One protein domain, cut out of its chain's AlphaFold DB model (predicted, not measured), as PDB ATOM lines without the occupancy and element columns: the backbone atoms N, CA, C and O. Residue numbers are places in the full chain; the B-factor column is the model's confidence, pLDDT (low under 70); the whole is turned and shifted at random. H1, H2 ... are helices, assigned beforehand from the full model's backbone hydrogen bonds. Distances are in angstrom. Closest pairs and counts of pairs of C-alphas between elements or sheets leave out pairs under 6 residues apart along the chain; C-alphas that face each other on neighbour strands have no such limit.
ATOM      1  N   PHE A  12     -22.281   2.756 -19.365       63.22
ATOM      2  CA  PHE A  12     -22.516   1.471 -20.024       63.22
ATOM      3  C   PHE A  12     -23.808   0.786 -19.564       63.22
ATOM      4  O   PHE A  12     -24.637   0.433 -20.407       63.22
ATOM      5  N   LEU A  13     -24.069   0.759 -18.250       65.12
ATOM      6  CA  LEU A  13     -25.324   0.240 -17.681       65.12
ATOM      7  C   LEU A  13     -26.567   0.996 -18.175       65.12
ATOM      8  O   LEU A  13     -27.643   0.414 -18.307       65.12
ATOM      9  N   SER A  14     -26.435   2.293 -18.462       74.75
ATOM     10  CA  SER A  14     -27.522   3.089 -19.045       74.75
ATOM     11  C   SER A  14     -27.642   2.913 -20.562       74.75
ATOM     12  O   SER A  14     -28.751   2.964 -21.098       74.75
ATOM     13  N   SER A  15     -26.537   2.638 -21.257       87.19
ATOM     14  CA  SER A  15     -26.512   2.450 -22.711       87.19
ATOM     15  C   SER A  15     -27.029   1.079 -23.148       87.19
ATOM     16  O   SER A  15     -27.747   1.002 -24.150       87.19
ATOM     17  N   PHE A  16     -26.728   0.005 -22.405       92.88
ATOM     18  CA  PHE A  16     -27.136  -1.354 -22.779       92.88
ATOM     19  C   PHE A  16     -28.656  -1.474 -22.987       92.88
ATOM     20  O   PHE A  16     -29.065  -1.870 -24.083       92.88
ATOM     21  N   PRO A  17     -29.532  -1.095 -22.028       94.19
ATOM     22  CA  PRO A  17     -30.974  -1.247 -22.202       94.19
ATOM     23  C   PRO A  17     -31.506  -0.403 -23.361       94.19
ATOM     24  O   PRO A  17     -32.386  -0.850 -24.098       94.19
ATOM     25  N   VAL A  18     -30.962   0.803 -23.554       95.31
ATOM     26  CA  VAL A  18     -31.372   1.705 -24.637       95.31
ATOM     27  C   VAL A  18     -31.051   1.092 -25.997       95.31
ATOM     28  O   VAL A  18     -31.918   1.062 -26.871       95.31
ATOM     29  N   ILE A  19     -29.843   0.560 -26.175       96.12
ATOM     30  CA  ILE A  19     -29.420  -0.064 -27.433       96.12
ATOM     31  C   ILE A  19     -30.176  -1.376 -27.655       96.12
ATOM     32  O   ILE A  19     -30.761  -1.575 -28.722       96.12
ATOM     33  N   PHE A  20     -30.218  -2.250 -26.648       96.81
ATOM     34  CA  PHE A  20     -30.835  -3.569 -26.757       96.81
ATOM     35  C   PHE A  20     -32.346  -3.472 -27.006       96.81
ATOM     36  O   PHE A  20     -32.845  -3.961 -28.020       96.81
ATOM     37  N   PHE A  21     -33.092  -2.799 -26.124       97.19
ATOM     38  CA  PHE A  21     -34.547  -2.693 -26.271       97.19
ATOM     39  C   PHE A  21     -34.948  -1.711 -27.370       97.19
ATOM     40  O   PHE A  21     -35.940  -1.952 -28.057       97.19
ATOM     41  N   GLY A  22     -34.190  -0.631 -27.576       96.88
ATOM     42  CA  GLY A  22     -34.473   0.350 -28.625       96.88
ATOM     43  C   GLY A  22     -34.361  -0.250 -30.026       96.88
ATOM     44  O   GLY A  22     -35.274  -0.090 -30.841       96.88
ATOM     45  N   SER A  23     -33.295  -1.008 -30.298       97.38
ATOM     46  CA  SER A  23     -33.121  -1.693 -31.585       97.38
ATOM     47  C   SER A  23     -34.183  -2.775 -31.817       97.38
ATOM     48  O   SER A  23     -34.763  -2.843 -32.906       97.38
ATOM     49  N   LEU A  24     -34.535  -3.557 -30.790       97.88
ATOM     50  CA  LEU A  24     -35.624  -4.539 -30.862       97.88
ATOM     51  C   LEU A  24     -37.001  -3.892 -31.053       97.88
ATOM     52  O   LEU A  24     -37.822  -4.422 -31.804       97.88
ATOM     53  N   ALA A  25     -37.265  -2.743 -30.432       97.88
ATOM     54  CA  ALA A  25     -38.509  -2.003 -30.629       97.88
ATOM     55  C   ALA A  25     -38.646  -1.528 -32.082       97.88
ATOM     56  O   ALA A  25     -39.700  -1.712 -32.694       97.88
ATOM     57  N   ILE A  26     -37.568  -0.994 -32.670       97.25
ATOM     58  CA  ILE A  26     -37.529  -0.616 -34.091       97.25
ATOM     59  C   ILE A  26     -37.787  -1.843 -34.975       97.25
ATOM     60  O   ILE A  26     -38.641  -1.793 -35.866       97.25
ATOM     61  N   ALA A  27     -37.108  -2.960 -34.706       97.12
ATOM     62  CA  ALA A  27     -37.310  -4.207 -35.441       97.12
ATOM     63  C   ALA A  27     -38.757  -4.717 -35.330       97.12
ATOM     64  O   ALA A  27     -39.344  -5.125 -36.332       97.12
ATOM     65  N   GLY A  28     -39.364  -4.625 -34.144       96.94
ATOM     66  CA  GLY A  28     -40.762  -4.973 -33.896       96.94
ATOM     67  C   GLY A  28     -41.747  -4.089 -34.665       96.94
ATOM     68  O   GLY A  28     -42.691  -4.605 -35.264       96.94
ATOM     69  N   ILE A  29     -41.504  -2.775 -34.729       97.81
ATOM     70  CA  ILE A  29     -42.312  -1.839 -35.533       97.81
ATOM     71  C   ILE A  29     -42.220  -2.197 -37.021       97.81
ATOM     72  O   ILE A  29     -43.244  -2.283 -37.705       97.81
ATOM     73  N   ILE A  30     -41.011  -2.459 -37.528       96.94
ATOM     74  CA  ILE A  30     -40.804  -2.881 -38.920       96.94
ATOM     75  C   ILE A  30     -41.520  -4.209 -39.184       96.94
ATOM     76  O   ILE A  30     -42.244  -4.329 -40.176       96.94
ATOM     77  N   ALA A  31     -41.377  -5.187 -38.287       96.31
ATOM     78  CA  ALA A  31     -42.041  -6.481 -38.387       96.31
ATOM     79  C   ALA A  31     -43.571  -6.336 -38.400       96.31
ATOM     80  O   ALA A  31     -44.229  -6.972 -39.219       96.31
ATOM     81  N   PHE A  32     -44.140  -5.456 -37.572       96.75
ATOM     82  CA  PHE A  32     -45.573  -5.153 -37.565       96.75
ATOM     83  C   PHE A  32     -46.042  -4.534 -38.889       96.75
ATOM     84  O   PHE A  32     -47.046  -4.962 -39.465       96.75
ATOM     85  N   ILE A  33     -45.293  -3.564 -39.425       97.12
ATOM     86  CA  ILE A  33     -45.601  -2.947 -40.724       97.12
ATOM     87  C   ILE A  33     -45.552  -3.995 -41.842       97.12
ATOM     88  O   ILE A  33     -46.459  -4.048 -42.677       97.12
ATOM     89  N   LEU A  34     -44.517  -4.840 -41.863       95.44
ATOM     90  CA  LEU A  34     -44.371  -5.912 -42.848       95.44
ATOM     91  C   LEU A  34     -45.484  -6.951 -42.719       95.44
ATOM     92  O   LEU A  34     -46.080  -7.314 -43.729       95.44
ATOM     93  N   HIS A  35     -45.812  -7.369 -41.496       94.81
ATOM     94  CA  HIS A  35     -46.900  -8.300 -41.219       94.81
ATOM     95  C   HIS A  35     -48.226  -7.795 -41.798       94.81
ATOM     96  O   HIS A  35     -48.909  -8.530 -42.510       94.81
ATOM     97  N   ASN A  36     -48.556  -6.521 -41.576       95.75
ATOM     98  CA  ASN A  36     -49.787  -5.922 -42.093       95.75
ATOM     99  C   ASN A  36     -49.778  -5.789 -43.622       95.75
ATOM    100  O   ASN A  36     -50.782  -6.073 -44.275       95.75
ATOM    101  N   ARG A  37     -48.647  -5.387 -44.216       95.50
ATOM    102  CA  ARG A  37     -48.521  -5.234 -45.677       95.50
ATOM    103  C   ARG A  37     -48.558  -6.567 -46.423       95.50
ATOM    104  O   ARG A  37     -49.086  -6.623 -47.530       95.50
ATOM    105  N   LEU A  38     -47.992  -7.616 -45.833       93.06
ATOM    106  CA  LEU A  38     -47.851  -8.938 -46.445       93.06
ATOM    107  C   LEU A  38     -48.951  -9.924 -46.010       93.06
ATOM    108  O   LEU A  38     -48.991 -11.040 -46.522       93.06
ATOM    109  N   LYS A  39     -49.875  -9.503 -45.130       92.31
ATOM    110  CA  LYS A  39     -50.929 -10.338 -44.515       92.31
ATOM    111  C   LYS A  39     -50.368 -11.545 -43.748       92.31
ATOM    112  O   LYS A  39     -50.917 -12.643 -43.805       92.31
ATOM    113  N   GLY A  40     -49.260 -11.332 -43.049       91.44
ATOM    114  CA  GLY A  40     -48.452 -12.374 -42.426       91.44
ATOM    115  C   GLY A  40     -46.974 -12.145 -42.708       91.44
ATOM    116  O   GLY A  40     -46.611 -11.664 -43.779       91.44
ATOM    117  N   LEU A  41     -46.103 -12.473 -41.751       94.12
ATOM    118  CA  LEU A  41     -44.673 -12.486 -42.043       94.12
ATOM    119  C   LEU A  41     -44.351 -13.750 -42.859       94.12
ATOM    120  O   LEU A  41     -44.922 -14.809 -42.580       94.12
ATOM    121  N   PRO A  42     -43.460 -13.661 -43.861       94.19
ATOM    122  CA  PRO A  42     -43.105 -14.809 -44.682       94.19
ATOM    123  C   PRO A  42     -42.535 -15.959 -43.849       94.19
ATOM    124  O   PRO A  42     -41.641 -15.762 -43.028       94.19
ATOM    125  N   LYS A  43     -43.022 -17.174 -44.093       92.25
ATOM    126  CA  LYS A  43     -42.418 -18.410 -43.573       92.25
ATOM    127  C   LYS A  43     -41.445 -19.018 -44.586       92.25
ATOM    128  O   LYS A  43     -41.325 -18.541 -45.713       92.25
ATOM    129  N   ILE A  44     -40.761 -20.084 -44.177       88.75
ATOM    130  CA  ILE A  44     -39.805 -20.829 -45.008       88.75
ATOM    131  C   ILE A  44     -40.419 -21.150 -46.381       88.75
ATOM    132  O   ILE A  44     -41.572 -21.569 -46.478       88.75
ATOM    133  N   GLY A  45     -39.656 -20.907 -47.450       85.75
ATOM    134  CA  GLY A  45     -40.081 -21.138 -48.835       85.75
ATOM    135  C   GLY A  45     -41.003 -20.062 -49.424       85.75
ATOM    136  O   GLY A  45     -41.279 -20.085 -50.623       85.75
ATOM    137  N   GLN A  46     -41.467 -19.093 -48.627       91.25
ATOM    138  CA  GLN A  46     -42.275 -17.981 -49.123       91.25
ATOM    139  C   GLN A  46     -41.405 -16.830 -49.635       91.25
ATOM    140  O   GLN A  46     -40.279 -16.592 -49.190       91.25
ATOM    141  N   LYS A  47     -41.964 -16.053 -50.570       89.69
ATOM    142  CA  LYS A  47     -41.318 -14.848 -51.093       89.69
ATOM    143  C   LYS A  47     -40.984 -13.894 -49.938       89.69
ATOM    144  O   LYS A  47     -41.826 -13.653 -49.082       89.69
ATOM    145  N   TYR A  48     -39.783 -13.319 -49.974       92.81
ATOM    146  CA  TYR A  48     -39.227 -12.408 -48.960       92.81
ATOM    147  C   TYR A  48     -38.741 -13.052 -47.655       92.81
ATOM    148  O   TYR A  48     -38.160 -12.332 -46.849       92.81
ATOM    149  N   TYR A  49     -38.867 -14.370 -47.469       94.31
ATOM    150  CA  TYR A  49     -38.245 -15.043 -46.325       94.31
ATOM    151  C   TYR A  49     -36.715 -14.874 -46.335       94.31
ATOM    152  O   TYR A  49     -36.162 -14.310 -45.392       94.31
ATOM    153  N   ASP A  50     -36.047 -15.254 -47.430       94.25
ATOM    154  CA  ASP A  50     -34.577 -15.237 -47.508       94.25
ATOM    155  C   ASP A  50     -33.955 -13.849 -47.278       94.25
ATOM    156  O   ASP A  50     -33.013 -13.755 -46.491       94.25
ATOM    157  N   PRO A  51     -34.455 -12.747 -47.884       95.50
ATOM    158  CA  PRO A  51     -33.933 -11.413 -47.599       95.50
ATOM    159  C   PRO A  51     -34.091 -10.991 -46.135       95.50
ATOM    160  O   PRO A  51     -33.202 -10.328 -45.610       95.50
ATOM    161  N   ILE A  52     -35.188 -11.366 -45.462       96.81
ATOM    162  CA  ILE A  52     -35.382 -11.030 -44.043       96.81
ATOM    163  C   ILE A  52     -34.373 -11.795 -43.184       96.81
ATOM    164  O   ILE A  52     -33.703 -11.185 -42.350       96.81
ATOM    165  N   VAL A  53     -34.206 -13.099 -43.430       96.62
ATOM    166  CA  VAL A  53     -33.190 -13.919 -42.746       96.62
ATOM    167  C   VAL A  53     -31.792 -13.349 -42.969       96.62
ATOM    168  O   VAL A  53     -31.020 -13.261 -42.020       96.62
ATOM    169  N   LEU A  54     -31.476 -12.923 -44.196       97.44
ATOM    170  CA  LEU A  54     -30.186 -12.324 -44.525       97.44
ATOM    171  C   LEU A  54     -29.943 -11.026 -43.745       97.44
ATOM    172  O   LEU A  54     -28.876 -10.862 -43.171       97.44
ATOM    173  N   ILE A  55     -30.919 -10.114 -43.691       97.75
ATOM    174  CA  ILE A  55     -30.785  -8.833 -42.971       97.75
ATOM    175  C   ILE A  55     -30.606  -9.068 -41.468       97.75
ATOM    176  O   ILE A  55     -29.702  -8.498 -40.861       97.75
ATOM    177  N   LEU A  56     -31.442  -9.918 -40.865       98.00
ATOM    178  CA  LEU A  56     -31.352 -10.224 -39.435       98.00
ATOM    179  C   LEU A  56     -30.064 -10.984 -39.095       98.00
ATOM    180  O   LEU A  56     -29.428 -10.704 -38.082       98.00
ATOM    181  N   GLY A  57     -29.646 -11.904 -39.965       97.62
ATOM    182  CA  GLY A  57     -28.376 -12.609 -39.836       97.62
ATOM    183  C   GLY A  57     -27.177 -11.665 -39.947       97.62
ATOM    184  O   GLY A  57     -26.237 -11.792 -39.168       97.62
ATOM    185  N   MET A  58     -27.220 -10.688 -40.857       97.88
ATOM    186  CA  MET A  58     -26.190  -9.651 -40.965       97.88
ATOM    187  C   MET A  58     -26.145  -8.761 -39.725       97.88
ATOM    188  O   MET A  58     -25.052  -8.445 -39.275       97.88
ATOM    189  N   TRP A  59     -27.288  -8.391 -39.138       98.25
ATOM    190  CA  TRP A  59     -27.303  -7.675 -37.858       98.25
ATOM    191  C   TRP A  59     -26.622  -8.502 -36.761       98.25
ATOM    192  O   TRP A  59     -25.699  -8.009 -36.116       98.25
ATOM    193  N   CYS A  60     -26.994  -9.774 -36.608       97.62
ATOM    194  CA  CYS A  60     -26.348 -10.673 -35.650       97.62
ATOM    195  C   CYS A  60     -24.826 -10.778 -35.883       97.62
ATOM    196  O   CYS A  60     -24.047 -10.620 -34.946       97.62
ATOM    197  N   LEU A  61     -24.387 -10.974 -37.131       97.88
ATOM    198  CA  LEU A  61     -22.967 -11.104 -37.469       97.88
ATOM    199  C   LEU A  61     -22.180  -9.802 -37.266       97.88
ATOM    200  O   LEU A  61     -21.066  -9.839 -36.758       97.88
ATOM    201  N   VAL A  62     -22.736  -8.655 -37.660       98.06
ATOM    202  CA  VAL A  62     -22.105  -7.348 -37.422       98.06
ATOM    203  C   VAL A  62     -21.988  -7.089 -35.924       98.06
ATOM    204  O   VAL A  62     -20.947  -6.621 -35.478       98.06
ATOM    205  N   GLY A  63     -23.010  -7.451 -35.145       97.62
ATOM    206  CA  GLY A  63     -22.948  -7.403 -33.688       97.62
ATOM    207  C   GLY A  63     -21.819  -8.263 -33.121       97.62
ATOM    208  O   GLY A  63     -21.027  -7.743 -32.347       97.62
ATOM    209  N   LEU A  64     -21.672  -9.515 -33.578       96.62
ATOM    210  CA  LEU A  64     -20.547 -10.377 -33.185       96.62
ATOM    211  C   LEU A  64     -19.196  -9.725 -33.496       96.62
ATOM    212  O   LEU A  64     -18.277  -9.798 -32.695       96.62
ATOM    213  N   LEU A  65     -19.043  -9.142 -34.688       97.38
ATOM    214  CA  LEU A  65     -17.786  -8.510 -35.089       97.38
ATOM    215  C   LEU A  65     -17.442  -7.319 -34.187       97.38
ATOM    216  O   LEU A  65     -16.286  -7.168 -33.803       97.38
ATOM    217  N   ILE A  66     -18.438  -6.503 -33.841       96.88
ATOM    218  CA  ILE A  66     -18.286  -5.374 -32.915       96.88
ATOM    219  C   ILE A  66     -17.886  -5.867 -31.520       96.88
ATOM    220  O   ILE A  66     -16.951  -5.336 -30.929       96.88
ATOM    221  N   ASP A  67     -18.570  -6.892 -31.025       94.62
ATOM    222  CA  ASP A  67     -18.345  -7.480 -29.707       94.62
ATOM    223  C   ASP A  67     -16.956  -8.125 -29.589       94.62
ATOM    224  O   ASP A  67     -16.160  -7.780 -28.717       94.62
ATOM    225  N   ALA A  68     -16.590  -8.955 -30.567       93.62
ATOM    226  CA  ALA A  68     -15.268  -9.563 -30.643       93.62
ATOM    227  C   ALA A  68     -14.150  -8.514 -30.748       93.62
ATOM    228  O   ALA A  68     -13.094  -8.683 -30.140       93.62
ATOM    229  N   PHE A  69     -14.360  -7.434 -31.510       94.62
ATOM    230  CA  PHE A  69     -13.414  -6.319 -31.551       94.62
ATOM    231  C   PHE A  69     -13.237  -5.689 -30.171       94.62
ATOM    232  O   PHE A  69     -12.096  -5.503 -29.758       94.62
ATOM    233  N   ALA A  70     -14.329  -5.402 -29.458       92.75
ATOM    234  CA  ALA A  70     -14.261  -4.780 -28.141       92.75
ATOM    235  C   ALA A  70     -13.457  -5.639 -27.154       92.75
ATOM    236  O   ALA A  70     -12.570  -5.121 -26.479       92.75
ATOM    237  N   HIS A  71     -13.679  -6.957 -27.140       90.75
ATOM    238  CA  HIS A  71     -12.881  -7.884 -26.332       90.75
ATOM    239  C   HIS A  71     -11.393  -7.877 -26.713       90.75
ATOM    240  O   HIS A  71     -10.525  -7.873 -25.844       90.75
ATOM    241  N   ILE A  72     -11.072  -7.865 -28.011       90.94
ATOM    242  CA  ILE A  72      -9.679  -7.870 -28.489       90.94
ATOM    243  C   ILE A  72      -8.973  -6.542 -28.183       90.94
ATOM    244  O   ILE A  72      -7.773  -6.544 -27.908       90.94
ATOM    245  N   ALA A  73      -9.698  -5.428 -28.262       89.44
ATOM    246  CA  ALA A  73      -9.181  -4.090 -28.008       89.44
ATOM    247  C   ALA A  73      -9.100  -3.744 -26.509       89.44
ATOM    248  O   ALA A  73      -8.474  -2.748 -26.166       89.44
ATOM    249  N   GLY A  74      -9.680  -4.570 -25.627       86.62
ATOM    250  CA  GLY A  74      -9.739  -4.297 -24.188       86.62
ATOM    251  C   GLY A  74     -10.756  -3.210 -23.823       86.62
ATOM    252  O   GLY A  74     -10.564  -2.498 -22.849       86.62
ATOM    253  N   GLU A  75     -11.816  -3.071 -24.621       85.38
ATOM    254  CA  GLU A  75     -12.881  -2.061 -24.483       85.38
ATOM    255  C   GLU A  75     -14.134  -2.619 -23.774       85.38
ATOM    256  O   GLU A  75     -15.209  -2.009 -23.806       85.38
ATOM    257  N   VAL A  76     -14.038  -3.832 -23.222       81.31
ATOM    258  CA  VAL A  76     -15.100  -4.483 -22.445       81.31
ATOM    259  C   VAL A  76     -14.741  -4.361 -20.969       81.31
ATOM    260  O   VAL A  76     -13.692  -4.840 -20.553       81.31
ATOM    261  N   ASP A  77     -15.617  -3.713 -20.203       74.00
ATOM    262  CA  ASP A  77     -15.493  -3.566 -18.751       74.00
ATOM    263  C   ASP A  77     -15.748  -4.890 -18.006       74.00
ATOM    264  O   ASP A  77     -16.201  -5.871 -18.587       74.00
ATOM    265  N   ASP A  78     -15.612  -4.870 -16.676       79.94
ATOM    266  CA  ASP A  78     -15.924  -5.971 -15.748       79.94
ATOM    267  C   ASP A  78     -17.431  -6.346 -15.657       79.94
ATOM    268  O   ASP A  78     -17.888  -6.866 -14.638       79.94
ATOM    269  N   THR A  79     -18.251  -6.059 -16.677       85.50
ATOM    270  CA  THR A  79     -19.692  -6.375 -16.700       85.50
ATOM    271  C   THR A  79     -20.159  -6.880 -18.059       85.50
ATOM    272  O   THR A  79     -19.672  -6.480 -19.116       85.50
ATOM    273  N   PHE A  80     -21.204  -7.709 -18.047       89.12
ATOM    274  CA  PHE A  80     -21.921  -8.100 -19.255       89.12
ATOM    275  C   PHE A  80     -22.641  -6.918 -19.928       89.12
ATOM    276  O   PHE A  80     -22.843  -6.902 -21.143       89.12
ATOM    277  N   PHE A  81     -23.063  -5.907 -19.170       92.25
ATOM    278  CA  PHE A  81     -23.979  -4.877 -19.665       92.25
ATOM    279  C   PHE A  81     -23.273  -3.751 -20.439       92.25
ATOM    280  O   PHE A  81     -23.390  -2.572 -20.101       92.25
ATOM    281  N   THR A  82     -22.597  -4.111 -21.530       92.75
ATOM    282  CA  THR A  82     -21.900  -3.181 -22.429       92.75
ATOM    283  C   THR A  82     -22.688  -2.908 -23.725       92.75
ATOM    284  O   THR A  82     -23.474  -3.738 -24.189       92.75
ATOM    285  N   PRO A  83     -22.488  -1.754 -24.383       94.06
ATOM    286  CA  PRO A  83     -23.061  -1.451 -25.694       94.06
ATOM    287  C   PRO A  83     -22.771  -2.521 -26.750       94.06
ATOM    288  O   PRO A  83     -23.615  -2.779 -27.605       94.06
ATOM    289  N   TRP A  84     -21.597  -3.144 -26.678       94.31
ATOM    290  CA  TRP A  84     -21.129  -4.163 -27.614       94.31
ATOM    291  C   TRP A  84     -21.984  -5.431 -27.511       94.31
ATOM    292  O   TRP A  84     -22.636  -5.811 -28.495       94.31
ATOM    293  N   HIS A  85     -22.144  -5.949 -26.286       95.00
ATOM    294  CA  HIS A  85     -23.069  -7.039 -26.002       95.00
ATOM    295  C   HIS A  85     -24.503  -6.645 -26.395       95.00
ATOM    296  O   HIS A  85     -25.203  -7.413 -27.054       95.00
ATOM    297  N   ALA A  86     -24.953  -5.421 -26.095       96.06
ATOM    298  CA  ALA A  86     -26.307  -4.977 -26.443       96.06
ATOM    299  C   ALA A  86     -26.608  -5.077 -27.954       96.06
ATOM    300  O   ALA A  86     -27.701  -5.511 -28.339       96.06
ATOM    301  N   ILE A  87     -25.659  -4.708 -28.823       96.88
ATOM    302  CA  ILE A  87     -25.814  -4.798 -30.286       96.88
ATOM    303  C   ILE A  87     -25.866  -6.261 -30.739       96.88
ATOM    304  O   ILE A  87     -26.736  -6.626 -31.539       96.88
ATOM    305  N   TRP A  88     -24.961  -7.103 -30.238       96.88
ATOM    306  CA  TRP A  88     -24.903  -8.509 -30.635       96.88
ATOM    307  C   TRP A  88     -26.111  -9.308 -30.145       96.88
ATOM    308  O   TRP A  88     -26.774  -9.998 -30.929       96.88
ATOM    309  N   TYR A  89     -26.459  -9.161 -28.869       97.38
ATOM    310  CA  TYR A  89     -27.569  -9.869 -28.248       97.38
ATOM    311  C   TYR A  89     -28.931  -9.420 -28.794       97.38
ATOM    312  O   TYR A  89     -29.833 -10.243 -28.941       97.38
ATOM    313  N   SER A  90     -29.102  -8.148 -29.166       97.88
ATOM    314  CA  SER A  90     -30.340  -7.702 -29.827       97.88
ATOM    315  C   SER A  90     -30.472  -8.261 -31.246       97.88
ATOM    316  O   SER A  90     -31.546  -8.736 -31.623       97.88
ATOM    317  N   GLY A  91     -29.379  -8.292 -32.015       97.56
ATOM    318  CA  GLY A  91     -29.363  -8.889 -33.350       97.56
ATOM    319  C   GLY A  91     -29.636 -10.392 -33.327       97.56
ATOM    320  O   GLY A  91     -30.457 -10.888 -34.104       97.56
ATOM    321  N   SER A  92     -29.007 -11.117 -32.400       96.88
ATOM    322  CA  SER A  92     -29.250 -12.550 -32.212       96.88
ATOM    323  C   SER A  92     -30.671 -12.839 -31.714       96.88
ATOM    324  O   SER A  92     -31.307 -13.763 -32.226       96.88
ATOM    325  N   ALA A  93     -31.222 -12.020 -30.811       97.38
ATOM    326  CA  ALA A  93     -32.607 -12.139 -30.358       97.38
ATOM    327  C   ALA A  93     -33.608 -11.899 -31.498       97.38
ATOM    328  O   ALA A  93     -34.538 -12.691 -31.671       97.38
ATOM    329  N   ALA A  94     -33.412 -10.858 -32.315       97.88
ATOM    330  CA  ALA A  94     -34.269 -10.577 -33.467       97.88
ATOM    331  C   ALA A  94     -34.215 -11.707 -34.509       97.88
ATOM    332  O   ALA A  94     -35.255 -12.175 -34.983       97.88
ATOM    333  N   TYR A  95     -33.007 -12.179 -34.830       97.31
ATOM    334  CA  TYR A  95     -32.784 -13.307 -35.733       97.31
ATOM    335  C   TYR A  95     -33.446 -14.590 -35.211       97.31
ATOM    336  O   TYR A  95     -34.257 -15.201 -35.911       97.31
ATOM    337  N   GLY A  96     -33.170 -14.962 -33.960       95.62
ATOM    338  CA  GLY A  96     -33.723 -16.153 -33.322       95.62
ATOM    339  C   GLY A  96     -35.248 -16.114 -33.231       95.62
ATOM    340  O   GLY A  96     -35.908 -17.088 -33.597       95.62
ATOM    341  N   ALA A  97     -35.826 -14.979 -32.827       95.12
ATOM    342  CA  ALA A  97     -37.274 -14.797 -32.753       95.12
ATOM    343  C   ALA A  97     -37.950 -14.962 -34.122       95.12
ATOM    344  O   ALA A  97     -38.994 -15.614 -34.218       95.12
ATOM    345  N   TYR A  98     -37.349 -14.427 -35.188       95.62
ATOM    346  CA  TYR A  98     -37.879 -14.588 -36.540       95.62
ATOM    347  C   TYR A  98     -37.799 -16.039 -37.031       95.62
ATOM    348  O   TYR A  98     -38.764 -16.539 -37.612       95.62
ATOM    349  N   ILE A  99     -36.698 -16.747 -36.766       92.62
ATOM    350  CA  ILE A  99     -36.587 -18.167 -37.128       92.62
ATOM    351  C   ILE A  99     -37.586 -19.013 -36.333       92.62
ATOM    352  O   ILE A  99     -38.275 -19.840 -36.932       92.62
ATOM    353  N   PHE A 100     -37.738 -18.774 -35.025       90.00
ATOM    354  CA  PHE A 100     -38.768 -19.438 -34.225       90.00
ATOM    355  C   PHE A 100     -40.163 -19.178 -34.785       90.00
ATOM    356  O   PHE A 100     -40.931 -20.124 -34.941       90.00
ATOM    357  N   TYR A 101     -40.470 -17.932 -35.155       91.75
ATOM    358  CA  TYR A 101     -41.714 -17.588 -35.838       91.75
ATOM    359  C   TYR A 101     -41.900 -18.380 -37.142       91.75
ATOM    360  O   TYR A 101     -42.978 -18.927 -37.392       91.75
ATOM    361  N   ALA A 102     -40.858 -18.463 -37.968       90.12
ATOM    362  CA  ALA A 102     -40.925 -19.096 -39.278       90.12
ATOM    363  C   ALA A 102     -41.197 -20.605 -39.202       90.12
ATOM    364  O   ALA A 102     -41.859 -21.144 -40.091       90.12
ATOM    365  N   ILE A 103     -40.744 -21.264 -38.129       86.81
ATOM    366  CA  ILE A 103     -41.009 -22.684 -37.851       86.81
ATOM    367  C   ILE A 103     -42.251 -22.917 -36.975       86.81
ATOM    368  O   ILE A 103     -42.548 -24.070 -36.656       86.81
ATOM    369  N   LEU A 104     -42.968 -21.866 -36.547       86.88
ATOM    370  CA  LEU A 104     -44.137 -22.044 -35.683       86.88
ATOM    371  C   LEU A 104     -45.185 -22.926 -36.380       86.88
ATOM    372  O   LEU A 104     -45.533 -22.653 -37.541       86.88
ATOM    373  N   PRO A 105     -45.747 -23.918 -35.664       82.62
ATOM    374  CA  PRO A 105     -46.819 -24.753 -36.187       82.62
ATOM    375  C   PRO A 105     -48.095 -23.927 -36.416       82.62
ATOM    376  O   PRO A 105     -48.202 -22.780 -35.975       82.62
ATOM    377  N   GLU A 106     -49.087 -24.505 -37.094       78.44
ATOM    378  CA  GLU A 106     -50.364 -23.828 -37.384       78.44
ATOM    379  C   GLU A 106     -51.108 -23.381 -36.116       78.44
ATOM    380  O   GLU A 106     -51.659 -22.284 -36.087       78.44
ATOM    381  N   GLY A 107     -51.038 -24.162 -35.028       76.25
ATOM    382  CA  GLY A 107     -51.564 -23.781 -33.710       76.25
ATOM    383  C   GLY A 107     -50.756 -22.688 -32.993       76.25
ATOM    384  O   GLY A 107     -51.031 -22.363 -31.833       76.25
ATOM    385  N   GLY A 108     -49.744 -22.131 -33.661       85.00
ATOM    386  CA  GLY A 108     -48.948 -20.998 -33.219       85.00
ATOM    387  C   GLY A 108     -48.212 -21.239 -31.905       85.00
ATOM    388  O   GLY A 108     -47.814 -22.353 -31.555       85.00
ATOM    389  N   PHE A 109     -48.033 -20.155 -31.154       83.44
ATOM    390  CA  PHE A 109     -47.286 -20.159 -29.897       83.44
ATOM    391  C   PHE A 109     -47.949 -21.015 -28.805       83.44
ATOM    392  O   PHE A 109     -47.262 -21.647 -28.005       83.44
ATOM    393  N   GLN A 110     -49.283 -21.112 -28.802       85.38
ATOM    394  CA  GLN A 110     -50.007 -21.937 -27.829       85.38
ATOM    395  C   GLN A 110     -49.658 -23.423 -27.965       85.38
ATOM    396  O   GLN A 110     -49.487 -24.112 -26.959       85.38
ATOM    397  N   GLN A 111     -49.534 -23.924 -29.197       85.75
ATOM    398  CA  GLN A 111     -49.141 -25.310 -29.442       85.75
ATOM    399  C   GLN A 111     -47.673 -25.559 -29.081       85.75
ATOM    400  O   GLN A 111     -47.359 -26.607 -28.515       85.75
ATOM    401  N   LEU A 112     -46.792 -24.589 -29.350       85.19
ATOM    402  CA  LEU A 112     -45.388 -24.660 -28.945       85.19
ATOM    403  C   LEU A 112     -45.246 -24.795 -27.422       85.19
ATOM    404  O   LEU A 112     -44.510 -25.664 -26.968       85.19
ATOM    405  N   ILE A 113     -45.990 -24.004 -26.638       86.50
ATOM    406  CA  ILE A 113     -45.960 -24.090 -25.168       86.50
ATOM    407  C   ILE A 113     -46.538 -25.418 -24.669       86.50
ATOM    408  O   ILE A 113     -45.978 -26.036 -23.767       86.50
ATOM    409  N   LYS A 114     -47.666 -25.868 -25.232       89.81
ATOM    410  CA  LYS A 114     -48.339 -27.093 -24.769       89.81
ATOM    411  C   LYS A 114     -47.563 -28.365 -25.097       89.81
ATOM    412  O   LYS A 114     -47.707 -29.365 -24.396       89.81
ATOM    413  N   SER A 115     -46.811 -28.387 -26.195       88.25
ATOM    414  CA  SER A 115     -46.152 -29.608 -26.681       88.25
ATOM    415  C   SER A 115     -44.798 -29.323 -27.347       88.25
ATOM    416  O   SER A 115     -44.594 -29.705 -28.505       88.25
ATOM    417  N   PRO A 116     -43.839 -28.708 -26.629       85.81
ATOM    418  CA  PRO A 116     -42.585 -28.219 -27.206       85.81
ATOM    419  C   PRO A 116     -41.765 -29.340 -27.850       85.81
ATOM    420  O   PRO A 116     -41.334 -29.220 -28.994       85.81
ATOM    421  N   PHE A 117     -41.629 -30.483 -27.174       87.81
ATOM    422  CA  PHE A 117     -40.890 -31.633 -27.703       87.81
ATOM    423  C   PHE A 117     -41.536 -32.237 -28.954       87.81
ATOM    424  O   PHE A 117     -40.828 -32.692 -29.850       87.81
ATOM    425  N   SER A 118     -42.870 -32.219 -29.047       87.62
ATOM    426  CA  SER A 118     -43.575 -32.695 -30.241       87.62
ATOM    427  C   SER A 118     -43.342 -31.764 -31.424       87.62
ATOM    428  O   SER A 118     -43.126 -32.243 -32.535       87.62
ATOM    429  N   VAL A 119     -43.360 -30.447 -31.190       85.69
ATOM    430  CA  VAL A 119     -43.072 -29.449 -32.227       85.69
ATOM    431  C   VAL A 119     -41.631 -29.600 -32.708       85.69
ATOM    432  O   VAL A 119     -41.415 -29.756 -33.904       85.69
ATOM    433  N   LEU A 120     -40.660 -29.676 -31.791       87.31
ATOM    434  CA  LEU A 120     -39.247 -29.871 -32.136       87.31
ATOM    435  C   LEU A 120     -39.001 -31.179 -32.903       87.31
ATOM    436  O   LEU A 120     -38.217 -31.208 -33.853       87.31
ATOM    437  N   LYS A 121     -39.692 -32.265 -32.534       88.44
ATOM    438  CA  LYS A 121     -39.602 -33.550 -33.242       88.44
ATOM    439  C   LYS A 121     -40.198 -33.484 -34.652       88.44
ATOM    440  O   LYS A 121     -39.706 -34.192 -35.531       88.44
ATOM    441  N   GLY A 122     -41.226 -32.657 -34.847       87.50
ATOM    442  CA  GLY A 122     -41.917 -32.459 -36.122       87.50
ATOM    443  C   GLY A 122     -41.170 -31.583 -37.130       87.50
ATOM    444  O   GLY A 122     -41.551 -31.566 -38.295       87.50
ATOM    445  N   ILE A 123     -40.107 -30.886 -36.714       88.56
ATOM    446  CA  ILE A 123     -39.264 -30.095 -37.619       88.56
ATOM    447  C   ILE A 123     -38.576 -31.028 -38.620       88.56
ATOM    448  O   ILE A 123     -38.037 -32.074 -38.248       88.56
ATOM    449  N   GLU A 124     -38.550 -30.639 -39.893       90.00
ATOM    450  CA  GLU A 124     -37.847 -31.397 -40.926       90.00
ATOM    451  C   GLU A 124     -36.344 -31.479 -40.626       90.00
ATOM    452  O   GLU A 124     -35.726 -30.531 -40.138       90.00
ATOM    453  N   ASN A 125     -35.725 -32.627 -40.918       91.06
ATOM    454  CA  ASN A 125     -34.352 -32.909 -40.481       91.06
ATOM    455  C   ASN A 125     -33.327 -31.859 -40.936       91.06
ATOM    456  O   ASN A 125     -32.388 -31.578 -40.201       91.06
ATOM    457  N   HIS A 126     -33.518 -31.254 -42.109       90.56
ATOM    458  CA  HIS A 126     -32.613 -30.239 -42.644       90.56
ATOM    459  C   HIS A 126     -32.774 -28.851 -41.995       90.56
ATOM    460  O   HIS A 126     -31.904 -28.003 -42.160       90.56
ATOM    461  N   HIS A 127     -33.841 -28.612 -41.227       90.44
ATOM    462  CA  HIS A 127     -34.021 -27.385 -40.443       90.44
ATOM    463  C   HIS A 127     -33.552 -27.531 -38.991       90.44
ATOM    464  O   HIS A 127     -33.243 -26.533 -38.339       90.44
ATOM    465  N   LYS A 128     -33.455 -28.769 -38.483       92.06
ATOM    466  CA  LYS A 128     -33.067 -29.057 -37.095       92.06
ATOM    467  C   LYS A 128     -31.752 -28.400 -36.659       92.06
ATOM    468  O   LYS A 128     -31.774 -27.797 -35.589       92.06
ATOM    469  N   PRO A 129     -30.639 -28.457 -37.426       91.44
ATOM    470  CA  PRO A 129     -29.383 -27.840 -36.996       91.44
ATOM    471  C   PRO A 129     -29.540 -26.351 -36.686       91.44
ATOM    472  O   PRO A 129     -29.076 -25.898 -35.648       91.44
ATOM    473  N   GLY A 130     -30.288 -25.625 -37.522       92.81
ATOM    474  CA  GLY A 130     -30.539 -24.201 -37.325       92.81
ATOM    475  C   GLY A 130     -31.277 -23.892 -36.028       92.81
ATOM    476  O   GLY A 130     -30.868 -23.031 -35.252       92.81
ATOM    477  N   VAL A 131     -32.351 -24.640 -35.775       92.88
ATOM    478  CA  VAL A 131     -33.208 -24.454 -34.598       92.88
ATOM    479  C   VAL A 131     -32.480 -24.842 -33.315       92.88
ATOM    480  O   VAL A 131     -32.519 -24.094 -32.340       92.88
ATOM    481  N   TYR A 132     -31.773 -25.973 -33.315       95.25
ATOM    482  CA  TYR A 132     -30.943 -26.356 -32.175       95.25
ATOM    483  C   TYR A 132     -29.801 -25.368 -31.948       95.25
ATOM    484  O   TYR A 132     -29.510 -25.065 -30.797       95.25
ATOM    485  N   GLY A 133     -29.220 -24.810 -33.013       96.62
ATOM    486  CA  GLY A 133     -28.217 -23.754 -32.913       96.62
ATOM    487  C   GLY A 133     -28.725 -22.536 -32.144       96.62
ATOM    488  O   GLY A 133     -28.070 -22.087 -31.211       96.62
ATOM    489  N   ILE A 134     -29.937 -22.064 -32.453       95.94
ATOM    490  CA  ILE A 134     -30.565 -20.939 -31.735       95.94
ATOM    491  C   ILE A 134     -30.830 -21.289 -30.266       95.94
ATOM    492  O   ILE A 134     -30.622 -20.450 -29.394       95.94
ATOM    493  N   ILE A 135     -31.272 -22.516 -29.970       95.50
ATOM    494  CA  ILE A 135     -31.501 -22.965 -28.586       95.50
ATOM    495  C   ILE A 135     -30.184 -22.989 -27.802       95.50
ATOM    496  O   ILE A 135     -30.127 -22.462 -26.694       95.50
ATOM    497  N   VAL A 136     -29.130 -23.572 -28.380       97.75
ATOM    498  CA  VAL A 136     -27.792 -23.612 -27.771       97.75
ATOM    499  C   VAL A 136     -27.271 -22.195 -27.551       97.75
ATOM    500  O   VAL A 136     -26.812 -21.897 -26.452       97.75
ATOM    501  N   PHE A 137     -27.411 -21.309 -28.541       97.19
ATOM    502  CA  PHE A 137     -27.025 -19.904 -28.426       97.19
ATOM    503  C   PHE A 137     -27.774 -19.208 -27.285       97.19
ATOM    504  O   PHE A 137     -27.151 -18.569 -26.449       97.19
ATOM    505  N   ALA A 138     -29.098 -19.367 -27.200       96.38
ATOM    506  CA  ALA A 138     -29.909 -18.717 -26.171       96.38
ATOM    507  C   ALA A 138     -29.545 -19.179 -24.751       96.38
ATOM    508  O   ALA A 138     -29.441 -18.355 -23.844       96.38
ATOM    509  N   ILE A 139     -29.325 -20.484 -24.556       97.56
ATOM    510  CA  ILE A 139     -28.884 -21.031 -23.265       97.56
ATOM    511  C   ILE A 139     -27.486 -20.513 -22.925       97.56
ATOM    512  O   ILE A 139     -27.256 -20.066 -21.805       97.56
ATOM    513  N   SER A 140     -26.571 -20.557 -23.895       97.19
ATOM    514  CA  SER A 140     -25.179 -20.149 -23.695       97.19
ATOM    515  C   SER A 140     -25.070 -18.658 -23.420       97.19
ATOM    516  O   SER A 140     -24.320 -18.293 -22.538       97.19
ATOM    517  N   GLY A 141     -25.872 -17.822 -24.080       95.25
ATOM    518  CA  GLY A 141     -25.896 -16.377 -23.866       95.25
ATOM    519  C   GLY A 141     -26.483 -15.949 -22.524       95.25
ATOM    520  O   GLY A 141     -26.031 -14.988 -21.916       95.25
ATOM    521  N   PHE A 142     -27.463 -16.692 -22.002       95.56
ATOM    522  CA  PHE A 142     -27.887 -16.491 -20.614       95.56
ATOM    523  C   PHE A 142     -26.808 -16.955 -19.628       95.56
ATOM    524  O   PHE A 142     -26.583 -16.311 -18.605       95.56
ATOM    525  N   GLY A 143     -26.134 -18.063 -19.949       95.06
ATOM    526  CA  GLY A 143     -24.963 -18.527 -19.215       95.06
ATOM    527  C   GLY A 143     -23.842 -17.492 -19.209       95.06
ATOM    528  O   GLY A 143     -23.273 -17.263 -18.157       95.06
ATOM    529  N   ASP A 144     -23.592 -16.844 -20.341       92.75
ATOM    530  CA  ASP A 144     -22.566 -15.824 -20.560       92.75
ATOM    531  C   ASP A 144     -22.773 -14.607 -19.665       92.75
ATOM    532  O   ASP A 144     -21.885 -14.222 -18.911       92.75
ATOM    533  N   MET A 145     -24.008 -14.100 -19.626       93.00
ATOM    534  CA  MET A 145     -24.406 -13.056 -18.685       93.00
ATOM    535  C   MET A 145     -24.134 -13.469 -17.235       93.00
ATOM    536  O   MET A 145     -23.562 -12.701 -16.473       93.00
ATOM    537  N   ILE A 146     -24.530 -14.681 -16.833       93.88
ATOM    538  CA  ILE A 146     -24.261 -15.167 -15.470       93.88
ATOM    539  C   ILE A 146     -22.753 -15.292 -15.221       93.88
ATOM    540  O   ILE A 146     -22.290 -15.008 -14.119       93.88
ATOM    541  N   TRP A 147     -22.004 -15.742 -16.221       92.38
ATOM    542  CA  TRP A 147     -20.578 -16.007 -16.124       92.38
ATOM    543  C   TRP A 147     -19.797 -14.716 -15.902       92.38
ATOM    544  O   TRP A 147     -19.083 -14.624 -14.907       92.38
ATOM    545  N   HIS A 148     -20.040 -13.693 -16.723       89.06
ATOM    546  CA  HIS A 148     -19.416 -12.379 -16.573       89.06
ATOM    547  C   HIS A 148     -19.743 -11.731 -15.220       89.06
ATOM    548  O   HIS A 148     -18.859 -11.190 -14.564       89.06
ATOM    549  N   GLU A 149     -20.988 -11.843 -14.748       89.50
ATOM    550  CA  GLU A 149     -21.407 -11.200 -13.493       89.50
ATOM    551  C   GLU A 149     -20.938 -11.943 -12.225       89.50
ATOM    552  O   GLU A 149     -20.881 -11.349 -11.148       89.50
ATOM    553  N   LEU A 150     -20.616 -13.241 -12.313       90.06
ATOM    554  CA  LEU A 150     -20.170 -14.036 -11.158       90.06
ATOM    555  C   LEU A 150     -18.664 -14.299 -11.130       90.06
ATOM    556  O   LEU A 150     -18.093 -14.404 -10.043       90.06
ATOM    557  N   LEU A 151     -18.045 -14.480 -12.296       87.88
ATOM    558  CA  LEU A 151     -16.653 -14.914 -12.444       87.88
ATOM    559  C   LEU A 151     -15.764 -13.850 -13.101       87.88
ATOM    560  O   LEU A 151     -14.548 -14.032 -13.123       87.88
ATOM    561  N   GLY A 152     -16.351 -12.740 -13.556       83.31
ATOM    562  CA  GLY A 152     -15.665 -11.695 -14.307       83.31
ATOM    563  C   GLY A 152     -15.607 -11.996 -15.804       83.31
ATOM    564  O   GLY A 152     -16.005 -13.070 -16.262       83.31
ATOM    565  N   VAL A 153     -15.120 -11.020 -16.563       80.25
ATOM    566  CA  VAL A 153     -14.910 -11.140 -18.008       80.25
ATOM    567  C   VAL A 153     -13.556 -11.796 -18.259       80.25
ATOM    568  O   VAL A 153     -12.553 -11.393 -17.667       80.25
ATOM    569  N   GLU A 154     -13.505 -12.831 -19.101       80.31
ATOM    570  CA  GLU A 154     -12.227 -13.459 -19.434       80.31
ATOM    571  C   GLU A 154     -11.316 -12.507 -20.220       80.31
ATOM    572  O   GLU A 154     -11.768 -11.702 -21.034       80.31
ATOM    573  N   GLU A 155     -10.004 -12.644 -20.031       77.31
ATOM    574  CA  GLU A 155      -9.005 -11.876 -20.773       77.31
ATOM    575  C   GLU A 155      -8.203 -12.762 -21.734       77.31
ATOM    576  O   GLU A 155      -8.043 -13.973 -21.553       77.31
ATOM    577  N   ASN A 156      -7.602 -12.129 -22.745       78.88
ATOM    578  CA  ASN A 156      -6.626 -12.752 -23.637       78.88
ATOM    579  C   ASN A 156      -7.157 -14.027 -24.327       78.88
ATOM    580  O   ASN A 156      -8.209 -14.027 -24.965       78.88
ATOM    581  N   THR A 157      -6.385 -15.113 -24.270       78.75
ATOM    582  CA  THR A 157      -6.709 -16.388 -24.916       78.75
ATOM    583  C   THR A 157      -7.890 -17.103 -24.272       78.75
ATOM    584  O   THR A 157      -8.547 -17.895 -24.951       78.75
ATOM    585  N   ASP A 158      -8.170 -16.824 -22.998       80.56
ATOM    586  CA  ASP A 158      -9.162 -17.558 -22.211       80.56
ATOM    587  C   ASP A 158     -10.592 -17.244 -22.672       80.56
ATOM    588  O   ASP A 158     -11.458 -18.118 -22.610       80.56
ATOM    589  N   ILE A 159     -10.802 -16.071 -23.285       80.50
ATOM    590  CA  ILE A 159     -12.063 -15.661 -23.931       80.50
ATOM    591  C   ILE A 159     -12.562 -16.727 -24.914       80.50
ATOM    592  O   ILE A 159     -13.747 -17.043 -24.968       80.50
ATOM    593  N   LEU A 160     -11.659 -17.350 -25.679       82.88
ATOM    594  CA  LEU A 160     -12.039 -18.354 -26.681       82.88
ATOM    595  C   LEU A 160     -12.356 -19.730 -26.081       82.88
ATOM    596  O   LEU A 160     -12.883 -20.596 -26.785       82.88
ATOM    597  N   LEU A 161     -11.996 -19.951 -24.816       86.56
ATOM    598  CA  LEU A 161     -12.099 -21.240 -24.134       86.56
ATOM    599  C   LEU A 161     -13.197 -21.269 -23.070       86.56
ATOM    600  O   LEU A 161     -13.509 -22.347 -22.556       86.56
ATOM    601  N   SER A 162     -13.807 -20.121 -22.772       88.62
ATOM    602  CA  SER A 162     -14.948 -20.058 -21.870       88.62
ATOM    603  C   SER A 162     -16.086 -20.968 -22.354       88.62
ATOM    604  O   SER A 162     -16.446 -20.940 -23.541       88.62
ATOM    605  N   PRO A 163     -16.686 -21.786 -21.469       90.19
ATOM    606  CA  PRO A 163     -17.778 -22.676 -21.848       90.19
ATOM    607  C   PRO A 163     -18.962 -21.948 -22.500       90.19
ATOM    608  O   PRO A 163     -19.593 -22.505 -23.405       90.19
ATOM    609  N   THR A 164     -19.261 -20.717 -22.069       93.75
ATOM    610  CA  THR A 164     -20.368 -19.908 -22.602       93.75
ATOM    611  C   THR A 164     -20.052 -19.429 -24.012       93.75
ATOM    612  O   THR A 164     -20.843 -19.687 -24.922       93.75
ATOM    613  N   HIS A 165     -18.857 -18.879 -24.235       93.69
ATOM    614  CA  HIS A 165     -18.369 -18.484 -25.556       93.69
ATOM    615  C   HIS A 165     -18.336 -19.659 -26.544       93.69
ATOM    616  O   HIS A 165     -18.834 -19.538 -27.665       93.69
ATOM    617  N   ILE A 166     -17.854 -20.841 -26.139       94.50
ATOM    618  CA  ILE A 166     -17.871 -22.043 -26.998       94.50
ATOM    619  C   ILE A 166     -19.305 -22.416 -27.397       94.50
ATOM    620  O   ILE A 166     -19.570 -22.745 -28.562       94.50
ATOM    621  N   GLY A 167     -20.238 -22.365 -26.444       97.00
ATOM    622  CA  GLY A 167     -21.657 -22.601 -26.693       97.00
ATOM    623  C   GLY A 167     -22.264 -21.565 -27.646       97.00
ATOM    624  O   GLY A 167     -22.954 -21.941 -28.598       97.00
ATOM    625  N   LEU A 168     -21.938 -20.283 -27.467       96.62
ATOM    626  CA  LEU A 168     -22.343 -19.186 -28.349       96.62
ATOM    627  C   LEU A 168     -21.801 -19.373 -29.771       96.62
ATOM    628  O   LEU A 168     -22.582 -19.342 -30.724       96.62
ATOM    629  N   PHE A 169     -20.505 -19.652 -29.937       95.88
ATOM    630  CA  PHE A 169     -19.895 -19.899 -31.247       95.88
ATOM    631  C   PHE A 169     -20.523 -21.107 -31.942       95.88
ATOM    632  O   PHE A 169     -20.900 -21.027 -33.114       95.88
ATOM    633  N   THR A 170     -20.707 -22.210 -31.215       97.00
ATOM    634  CA  THR A 170     -21.313 -23.434 -31.755       97.00
ATOM    635  C   THR A 170     -22.763 -23.195 -32.174       97.00
ATOM    636  O   THR A 170     -23.149 -23.519 -33.301       97.00
ATOM    637  N   GLY A 171     -23.565 -22.588 -31.294       97.56
ATOM    638  CA  GLY A 171     -24.958 -22.252 -31.572       97.56
ATOM    639  C   GLY A 171     -25.098 -21.293 -32.753       97.56
ATOM    640  O   GLY A 171     -25.951 -21.489 -33.628       97.56
ATOM    641  N   LEU A 172     -24.201 -20.309 -32.845       97.12
ATOM    642  CA  LEU A 172     -24.172 -19.361 -33.950       97.12
ATOM    643  C   LEU A 172     -23.820 -20.053 -35.269       97.12
ATOM    644  O   LEU A 172     -24.597 -19.928 -36.211       97.12
ATOM    645  N   ILE A 173     -22.744 -20.848 -35.334       97.88
ATOM    646  CA  ILE A 173     -22.359 -21.613 -36.538       97.88
ATOM    647  C   ILE A 173     -23.512 -22.509 -37.005       97.88
ATOM    648  O   ILE A 173     -23.866 -22.514 -38.188       97.88
ATOM    649  N   MET A 174     -24.140 -23.245 -36.086       97.50
ATOM    650  CA  MET A 174     -25.279 -24.110 -36.404       97.50
ATOM    651  C   MET A 174     -26.480 -23.321 -36.946       97.50
ATOM    652  O   MET A 174     -27.134 -23.769 -37.891       97.50
ATOM    653  N   SER A 175     -26.757 -22.144 -36.380       96.25
ATOM    654  CA  SER A 175     -27.887 -21.303 -36.785       96.25
ATOM    655  C   SER A 175     -27.660 -20.600 -38.127       96.25
ATOM    656  O   SER A 175     -28.485 -20.742 -39.030       96.25
ATOM    657  N   VAL A 176     -26.518 -19.934 -38.330       96.06
ATOM    658  CA  VAL A 176     -26.237 -19.204 -39.580       96.06
ATOM    659  C   VAL A 176     -26.051 -20.141 -40.772       96.06
ATOM    660  O   VAL A 176     -26.339 -19.749 -41.899       96.06
ATOM    661  N   THR A 177     -25.657 -21.401 -40.547       96.62
ATOM    662  CA  THR A 177     -25.605 -22.428 -41.603       96.62
ATOM    663  C   THR A 177     -26.961 -23.068 -41.912       96.62
ATOM    664  O   THR A 177     -27.060 -23.833 -42.869       96.62
ATOM    665  N   ALA A 178     -28.044 -22.738 -41.198       94.12
ATOM    666  CA  ALA A 178     -29.383 -23.275 -41.475       94.12
ATOM    667  C   ALA A 178     -29.831 -23.165 -42.949       94.12
ATOM    668  O   ALA A 178     -30.388 -24.142 -43.466       94.12
ATOM    669  N   PRO A 179     -29.572 -22.052 -43.673       93.50
ATOM    670  CA  PRO A 179     -29.918 -21.956 -45.086       93.50
ATOM    671  C   PRO A 179     -29.175 -22.962 -45.965       93.50
ATOM    672  O   PRO A 179     -29.748 -23.446 -46.935       93.50
ATOM    673  N   VAL A 180     -27.934 -23.319 -45.611       95.75
ATOM    674  CA  VAL A 180     -27.137 -24.335 -46.317       95.75
ATOM    675  C   VAL A 180     -27.846 -25.680 -46.231       95.75
ATOM    676  O   VAL A 180     -28.108 -26.304 -47.256       95.75
ATOM    677  N   TRP A 181     -28.228 -26.101 -45.026       94.00
ATOM    678  CA  TRP A 181     -28.885 -27.389 -44.805       94.00
ATOM    679  C   TRP A 181     -30.267 -27.451 -45.454       94.00
ATOM    680  O   TRP A 181     -30.579 -28.423 -46.143       94.00
ATOM    681  N   SER A 182     -31.059 -26.385 -45.315       91.75
ATOM    682  CA  SER A 182     -32.368 -26.266 -45.961       91.75
ATOM    683  C   SER A 182     -32.270 -26.348 -47.483       91.75
ATOM    684  O   SER A 182     -33.000 -27.111 -48.114       91.75
ATOM    685  N   ALA A 183     -31.357 -25.588 -48.082       93.25
ATOM    686  CA  ALA A 183     -31.174 -25.567 -49.524       93.25
ATOM    687  C   ALA A 183     -30.564 -26.869 -50.055       93.25
ATOM    688  O   ALA A 183     -30.772 -27.212 -51.219       93.25
ATOM    689  N   TRP A 184     -29.828 -27.611 -49.224       94.00
ATOM    690  CA  TRP A 184     -29.235 -28.888 -49.614       94.00
ATOM    691  C   TRP A 184     -30.288 -29.893 -50.083       94.00
ATOM    692  O   TRP A 184     -30.064 -30.604 -51.068       94.00
ATOM    693  N   ALA A 185     -31.438 -29.908 -49.399       90.69
ATOM    694  CA  ALA A 185     -32.572 -30.781 -49.682       90.69
ATOM    695  C   ALA A 185     -33.352 -30.380 -50.950       90.69
ATOM    696  O   ALA A 185     -33.994 -31.230 -51.568       90.69
ATOM    697  N   ASP A 186     -33.275 -29.117 -51.376       90.19
ATOM    698  CA  ASP A 186     -33.965 -28.628 -52.571       90.19
ATOM    699  C   ASP A 186     -33.102 -28.794 -53.831       90.19
ATOM    700  O   ASP A 186     -32.013 -28.234 -53.957       90.19
ATOM    701  N   ALA A 187     -33.605 -29.532 -54.824       89.00
ATOM    702  CA  ALA A 187     -32.939 -29.747 -56.108       89.00
ATOM    703  C   ALA A 187     -32.787 -28.469 -56.959       89.00
ATOM    704  O   ALA A 187     -31.948 -28.447 -57.875       89.00
TER     705      ALA A 187
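AT A GLANCE: This is residues 12 to 187 of the 402 residues of an uncharacterized protein of Euryarchaeota archaeon (UniProt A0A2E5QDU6). Look for the longest helix, H1, packed along H3 on the outside of an up-and-down bundle of four helices, H2, H3, H6 and H8, each running against the one before it. The bundle is two close helix pairs, H2 with H3 and H6 with H8, more loosely joined to each other; H4, H5 and H9 lie toward one end and H7 at the other, and residues 113 to 118 stick out. The printed part has 176 residues with nine named helices, H1 to H9 in order, and no named strand: the class is all helix. It is compact and rounded, with a radius of gyration of the C-alphas of 17.0 A and spans of 45 by 34 by 32 A.

HOW THE PARTS SIT: Start at H1, residues 12 to 38, which touches H3, residues 83 to 102; their closest C-alphas, of Phe 20 and Ala 86, are 4.8 A apart, and they run the same way at a shallow tilt of 27 degrees. H3 forms a helical hairpin with H2, residues 49 to 73, closest at the C-alphas of Gly 63 and Trp 88, 3.8 A apart. With residues 96 to 100 alone H3 only just touches H6, residues 128 to 151, with 3 pairs of C-alphas within 8 A, the closest being Gly 96 and Ile 134 at 5.9 A. H6 touches H8, residues 163 to 176, opposite ways at a shallow tilt of 27 degrees, with the C-alphas of Gly 133 and Gly 171 closest at 3.8 A. With residues 129 to 131 alone H6 also touches H9, residues 178 to 185, closest at the C-alphas of Gly 130 and Ala 178, 4.4 A apart. H4, residues 108 to 114, is close to but not clearly touching H5, residues 116 to 122; the C-alphas of Leu 112 and Val 119 come closest, at 6.3 A. H7, residues 156 to 160, is close to but not clearly touching H8, closest at the C-alphas of Leu 160 and Ile 166, 6.9 A apart. Every O i to N i+4 pair is within hydrogen-bond range in H2, H3, H4, H5, H6 and H8, against 21 of 23 in H1, 3 of 4 in H9 and 0 of 1 in H7, where 1 of 2 O i to N i+3 pairs is.

IN THESE COORDINATES: Find C-alpha 12 at (-22.516, 1.471, -20.024); from there H1 runs 38.1 A to C-alpha 38. H2 is 36.1 A long, H6 32.8 A, H3 28.5 A and H8 20.0 A. H9 ends at C-alpha 185, at (-32.572, -30.781, -49.682).

THE WHOLE: The C-alphas farthest apart, of Asp 78 and Ala 187, are 49.8 A apart. The printed part has no cut and no long link. Mean pLDDT of the printed part is 91.8; look to residues 12 to 13 for the two under 70.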